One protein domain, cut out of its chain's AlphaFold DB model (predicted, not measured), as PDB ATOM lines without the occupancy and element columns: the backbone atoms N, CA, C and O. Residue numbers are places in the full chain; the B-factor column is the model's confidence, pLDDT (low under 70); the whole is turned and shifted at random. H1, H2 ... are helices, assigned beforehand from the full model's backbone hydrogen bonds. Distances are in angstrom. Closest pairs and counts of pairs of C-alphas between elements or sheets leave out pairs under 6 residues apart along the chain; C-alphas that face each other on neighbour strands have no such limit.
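Overview. This is residues 8 to 51 of the 51 residues of an uncharacterized protein of Micromonospora echinospora (UniProt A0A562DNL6). Two helices meet near their ends as a wide V: the longer, H1, runs in to the corner, H2 leaves from it, and the loop of residues 26 to 38 folds round the corner. Residues 8 to 18 of H1 stick out as a free arm. The printed part has 44 residues with two named helices, H1 then H2, and no named strand; its class is all helix. It is only just compact, close to loose, with a radius of gyration of the C-alphas of 11.0 A and spans of 33 by 23 by 14 A.

Along the chain. Find C-alpha 8 at (-23.376, -30.074, -48.578); from there H1, residues 8 to 25, runs 25.7 A. H2, residues 39 to 50, runs 16.4 A to C-alpha 50 at (-46.693, -25.556, -40.724).

Arrangement. Look at residues 20 to 24 of H1 and 39 to 43 of H2, where alone the helices touch; the closest C-alphas, of Arg 24 and Arg 39, are 5.9 A apart. Their lines stand at a steep tilt of 65 degrees, opposite ways. In H1 every O i to N i+4 pair is within hydrogen-bond range, in H2 7 of 8.

Size, cuts and confidence. The C-alphas farthest apart, of Arg 8 and Asp 33, are 33.5 A apart. The link from H1 to H2 is long, 13 residues. The printed part has no cut, and no printed residue is under 70 in pLDDT.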
ATOM      1  N   ARG A   8     -22.039 -30.593 -48.885       83.19
ATOM      2  CA  ARG A   8     -23.376 -30.074 -48.578       83.19
ATOM      3  C   ARG A   8     -24.494 -30.971 -49.113       83.19
ATOM      4  O   ARG A   8     -25.420 -31.281 -48.374       83.19
ATOM      5  N   THR A   9     -24.413 -31.423 -50.365       86.88
ATOM      6  CA  THR A   9     -25.428 -32.324 -50.942       86.88
ATOM      7  C   THR A   9     -25.462 -33.655 -50.195       86.88
ATOM      8  O   THR A   9     -26.537 -34.160 -49.874       86.88
ATOM      9  N   ALA A  10     -24.286 -34.207 -49.876       87.88
ATOM     10  CA  ALA A  10     -24.180 -35.433 -49.091       87.88
ATOM     11  C   ALA A  10     -24.810 -35.261 -47.700       87.88
ATOM     12  O   ALA A  10     -25.603 -36.098 -47.272       87.88
ATOM     13  N   GLN A  11     -24.508 -34.152 -47.023       90.88
ATOM     14  CA  GLN A  11     -25.056 -33.826 -45.711       90.88
ATOM     15  C   GLN A  11     -26.583 -33.691 -45.738       90.88
ATOM     16  O   GLN A  11     -27.253 -34.259 -44.874       90.88
ATOM     17  N   THR A  12     -27.144 -32.993 -46.730       93.62
ATOM     18  CA  THR A  12     -28.600 -32.853 -46.881       93.62
ATOM     19  C   THR A  12     -29.270 -34.212 -47.055       93.62
ATOM     20  O   THR A  12     -30.245 -34.505 -46.364       93.62
ATOM     21  N   ILE A  13     -28.728 -35.075 -47.921       93.00
ATOM     22  CA  ILE A  13     -29.277 -36.419 -48.148       93.00
ATOM     23  C   ILE A  13     -29.210 -37.256 -46.865       93.00
ATOM     24  O   ILE A  13     -30.206 -37.871 -46.483       93.00
ATOM     25  N   MET A  14     -28.067 -37.256 -46.171       94.44
ATOM     26  CA  MET A  14     -27.903 -38.006 -44.921       94.44
ATOM     27  C   MET A  14     -28.864 -37.521 -43.831       94.44
ATOM     28  O   MET A  14     -29.492 -38.338 -43.161       94.44
ATOM     29  N   THR A  15     -29.022 -36.204 -43.686       96.50
ATOM     30  CA  THR A  15     -29.917 -35.602 -42.685       96.50
ATOM     31  C   THR A  15     -31.375 -35.933 -42.989       96.50
ATOM     32  O   THR A  15     -32.107 -36.358 -42.098       96.50
ATOM     33  N   GLY A  16     -31.785 -35.823 -44.257       95.75
ATOM     34  CA  GLY A  16     -33.127 -36.209 -44.689       95.75
ATOM     35  C   GLY A  16     -33.407 -37.695 -44.451       95.75
ATOM     36  O   GLY A  16     -34.476 -38.053 -43.956       95.75
ATOM     37  N   HIS A  17     -32.430 -38.566 -44.721       96.62
ATOM     38  CA  HIS A  17     -32.569 -39.992 -44.439       96.62
ATOM     39  C   HIS A  17     -32.713 -40.262 -42.935       96.62
ATOM     40  O   HIS A  17     -33.640 -40.959 -42.526       96.62
ATOM     41  N   ALA A  18     -31.853 -39.671 -42.100       97.75
ATOM     42  CA  ALA A  18     -31.932 -39.811 -40.647       97.75
ATOM     43  C   ALA A  18     -33.282 -39.325 -40.093       97.75
ATOM     44  O   ALA A  18     -33.884 -40.005 -39.261       97.75
ATOM     45  N   PHE A  19     -33.798 -38.205 -40.604       96.44
ATOM     46  CA  PHE A  19     -35.106 -37.670 -40.229       96.44
ATOM     47  C   PHE A  19     -36.242 -38.665 -40.512       96.44
ATOM     48  O   PHE A  19     -37.010 -38.998 -39.607       96.44
ATOM     49  N   VAL A  20     -36.308 -39.221 -41.727       96.19
ATOM     50  CA  VAL A  20     -37.327 -40.222 -42.103       96.19
ATOM     51  C   VAL A  20     -37.233 -41.478 -41.228       96.19
ATOM     52  O   VAL A  20     -38.259 -42.026 -40.813       96.19
ATOM     53  N   GLN A  21     -36.020 -41.932 -40.904       96.38
ATOM     54  CA  GLN A  21     -35.815 -43.095 -40.036       96.38
ATOM     55  C   GLN A  21     -36.268 -42.824 -38.595       96.38
ATOM     56  O   GLN A  21     -36.908 -43.681 -37.979       96.38
ATOM     57  N   ASN A  22     -35.995 -41.631 -38.070       95.88
ATOM     58  CA  ASN A  22     -36.415 -41.216 -36.733       95.88
ATOM     59  C   ASN A  22     -37.937 -41.041 -36.627       95.88
ATOM     60  O   ASN A  22     -38.520 -41.459 -35.626       95.88
ATOM     61  N   LEU A  23     -38.600 -40.540 -37.676       95.75
ATOM     62  CA  LEU A  23     -40.066 -40.508 -37.758       95.75
ATOM     63  C   LEU A  23     -40.672 -41.913 -37.678       95.75
ATOM     64  O   LEU A  23     -41.569 -42.161 -36.875       95.75
ATOM     65  N   ARG A  24     -40.151 -42.875 -38.453       94.25
ATOM     66  CA  ARG A  24     -40.628 -44.271 -38.401       94.25
ATOM     67  C   ARG A  24     -40.501 -44.864 -36.996       94.25
ATOM     68  O   ARG A  24     -41.407 -45.559 -36.539       94.25
ATOM     69  N   ARG A  25     -39.409 -44.550 -36.295       94.56
ATOM     70  CA  ARG A  25     -39.139 -45.006 -34.921       94.56
ATOM     71  C   ARG A  25     -39.929 -44.255 -33.845       94.56
ATOM     72  O   ARG A  25     -39.957 -44.718 -32.712       94.56
ATOM     73  N   GLY A  26     -40.617 -43.165 -34.193       94.38
ATOM     74  CA  GLY A  26     -41.379 -42.357 -33.236       94.38
ATOM     75  C   GLY A  26     -40.485 -41.523 -32.316       94.38
ATOM     76  O   GLY A  26     -40.816 -41.333 -31.155       94.38
ATOM     77  N   HIS A  27     -39.332 -41.065 -32.813       95.62
ATOM     78  CA  HIS A  27     -38.407 -40.202 -32.061       95.62
ATOM     79  C   HIS A  27     -38.764 -38.708 -32.121       95.62
ATOM     80  O   HIS A  27     -38.030 -37.881 -31.591       95.62
ATOM     81  N   TYR A  28     -39.875 -38.365 -32.768       93.50
ATOM     82  CA  TYR A  28     -40.457 -37.028 -32.787       93.50
ATOM     83  C   TYR A  28     -41.910 -37.131 -32.358       93.50
ATOM     84  O   TYR A  28     -42.509 -38.187 -32.531       93.50
ATOM     85  N   GLU A  29     -42.478 -36.036 -31.860       91.62
ATOM     86  CA  GLU A  29     -43.896 -35.971 -31.480       91.62
ATOM     87  C   GLU A  29     -44.842 -36.016 -32.695       91.62
ATOM     88  O   GLU A  29     -46.010 -36.374 -32.551       91.62
ATOM     89  N   LEU A  30     -44.319 -35.750 -33.899       92.31
ATOM     90  CA  LEU A  30     -45.042 -35.862 -35.167       92.31
ATOM     91  C   LEU A  30     -45.553 -37.284 -35.408       92.31
ATOM     92  O   LEU A  30     -44.777 -38.246 -35.367       92.31
ATOM     93  N   ALA A  31     -46.837 -37.394 -35.754       92.75
ATOM     94  CA  ALA A  31     -47.477 -38.641 -36.164       92.75
ATOM     95  C   ALA A  31     -47.277 -39.818 -35.172       92.75
ATOM     96  O   ALA A  31     -47.206 -40.983 -35.571       92.75
ATOM     97  N   THR A  32     -47.120 -39.546 -33.872       91.06
ATOM     98  CA  THR A  32     -46.897 -40.596 -32.855       91.06
ATOM     99  C   THR A  32     -48.135 -41.454 -32.604       91.06
ATOM    100  O   THR A  32     -48.002 -42.627 -32.244       91.06
ATOM    101  N   ASP A  33     -49.309 -40.887 -32.865       93.38
ATOM    102  CA  ASP A  33     -50.646 -41.461 -32.730       93.38
ATOM    103  C   ASP A  33     -51.047 -42.390 -33.889       93.38
ATOM    104  O   ASP A  33     -52.016 -43.141 -33.768       93.38
ATOM    105  N   VAL A  34     -50.291 -42.404 -34.995       95.19
ATOM    106  CA  VAL A  34     -50.573 -43.274 -36.147       95.19
ATOM    107  C   VAL A  34     -49.636 -44.490 -36.220       95.19
ATOM    108  O   VAL A  34     -48.494 -44.453 -35.734       95.19
ATOM    109  N   PRO A  35     -50.069 -45.591 -36.873       95.50
ATOM    110  CA  PRO A  35     -49.231 -46.768 -37.082       95.50
ATOM    111  C   PRO A  35     -47.881 -46.432 -37.744       95.50
ATOM    112  O   PRO A  35     -47.845 -45.599 -38.655       95.50
ATOM    113  N   PRO A  36     -46.779 -47.133 -37.399       92.88
ATOM    114  CA  PRO A  36     -45.437 -46.855 -37.929       92.88
ATOM    115  C   PRO A  36     -45.338 -46.740 -39.458       92.88
ATOM    116  O   PRO A  36     -44.551 -45.943 -39.969       92.88
ATOM    117  N   GLY A  37     -46.146 -47.507 -40.198       94.94
ATOM    118  CA  GLY A  37     -46.190 -47.475 -41.664       94.94
ATOM    119  C   GLY A  37     -46.761 -46.184 -42.263       94.94
ATOM    120  O   GLY A  37     -46.471 -45.882 -43.416       94.94
ATOM    121  N   LEU A  38     -47.527 -45.410 -41.486       96.38
ATOM    122  CA  LEU A  38     -48.179 -44.171 -41.922       96.38
ATOM    123  C   LEU A  38     -47.467 -42.905 -41.430       96.38
ATOM    124  O   LEU A  38     -47.712 -41.825 -41.966       96.38
ATOM    125  N   ARG A  39     -46.552 -43.034 -40.460       95.94
ATOM    126  CA  ARG A  39     -45.901 -41.898 -39.782       95.94
ATOM    127  C   ARG A  39     -45.249 -40.902 -40.730       95.94
ATOM    128  O   ARG A  39     -45.400 -39.706 -40.545       95.94
ATOM    129  N   VAL A  40     -44.550 -41.377 -41.764       96.94
ATOM    130  CA  VAL A  40     -43.875 -40.486 -42.726       96.94
ATOM    131  C   VAL A  40     -44.893 -39.662 -43.514       96.94
ATOM    132  O   VAL A  40     -44.752 -38.450 -43.611       96.94
ATOM    133  N   THR A  41     -45.937 -40.297 -44.046       97.44
ATOM    134  CA  THR A  41     -46.969 -39.608 -44.834       97.44
ATOM    135  C   THR A  41     -47.709 -38.564 -43.998       97.44
ATOM    136  O   THR A  41     -47.902 -37.437 -44.451       97.44
ATOM    137  N   VAL A  42     -48.086 -38.920 -42.768       97.62
ATOM    138  CA  VAL A  42     -48.789 -38.010 -41.853       97.62
ATOM    139  C   VAL A  42     -47.877 -36.861 -41.425       97.62
ATOM    140  O   VAL A  42     -48.251 -35.710 -41.615       97.62
ATOM    141  N   ALA A  43     -46.648 -37.146 -40.987       96.62
ATOM    142  CA  ALA A  43     -45.701 -36.114 -40.566       96.62
ATOM    143  C   ALA A  43     -45.384 -35.102 -41.680       96.62
ATOM    144  O   ALA A  43     -45.299 -33.907 -41.416       96.62
ATOM    145  N   PHE A  44     -45.242 -35.540 -42.938       96.31
ATOM    146  CA  PHE A  44     -45.047 -34.612 -44.061       96.31
ATOM    147  C   PHE A  44     -46.312 -33.808 -44.390       96.31
ATOM    148  O   PHE A  44     -46.200 -32.650 -44.785       96.31
ATOM    149  N   THR A  45     -47.503 -34.384 -44.200       96.25
ATOM    150  CA  THR A  45     -48.777 -33.659 -44.355       96.25
ATOM    151  C   THR A  45     -48.931 -32.573 -43.290       96.25
ATOM    152  O   THR A  45     -49.356 -31.463 -43.601       96.25
ATOM    153  N   GLU A  46     -48.572 -32.875 -42.041       94.31
ATOM    154  CA  GLU A  46     -48.551 -31.911 -40.936       94.31
ATOM    155  C   GLU A  46     -47.516 -30.812 -41.178       94.31
ATOM    156  O   GLU A  46     -47.842 -29.630 -41.089       94.31
ATOM    157  N   LEU A  47     -46.293 -31.192 -41.558       93.62
ATOM    158  CA  LEU A  47     -45.215 -30.244 -41.810       93.62
ATOM    159  C   LEU A  47     -45.564 -29.278 -42.945       93.62
ATOM    160  O   LEU A  47     -45.369 -28.083 -42.782       93.62
ATOM    161  N   ALA A  48     -46.142 -29.765 -44.048       95.62
ATOM    162  CA  ALA A  48     -46.559 -28.933 -45.181       95.62
ATOM    163  C   ALA A  48     -47.651 -27.902 -44.839       95.62
ATOM    164  O   ALA A  48     -47.907 -27.009 -45.638       95.62
ATOM    165  N   ARG A  49     -48.327 -28.035 -43.690       94.94
ATOM    166  CA  ARG A  49     -49.255 -27.016 -43.170       94.94
ATOM    167  C   ARG A  49     -48.569 -26.001 -42.260       94.94
ATOM    168  O   ARG A  49     -49.135 -24.941 -42.018       94.94
ATOM    169  N   ALA A  50     -47.420 -26.360 -41.699       92.75
ATOM    170  CA  ALA A  50     -46.693 -25.556 -40.724       92.75
ATOM    171  C   ALA A  50     -45.641 -24.634 -41.362       92.75
ATOM    172  O   ALA A  50     -45.240 -23.661 -40.723       92.75
ATOM    173  N   ILE A  51     -45.191 -24.943 -42.584       90.31
ATOM    174  CA  ILE A  51     -44.270 -24.128 -43.397       90.31
ATOM    175  C   ILE A  51     -44.975 -23.572 -44.630       90.31
ATOM    176  O   ILE A  51     -44.570 -22.473 -45.065       90.31
TER     177      ILE A  51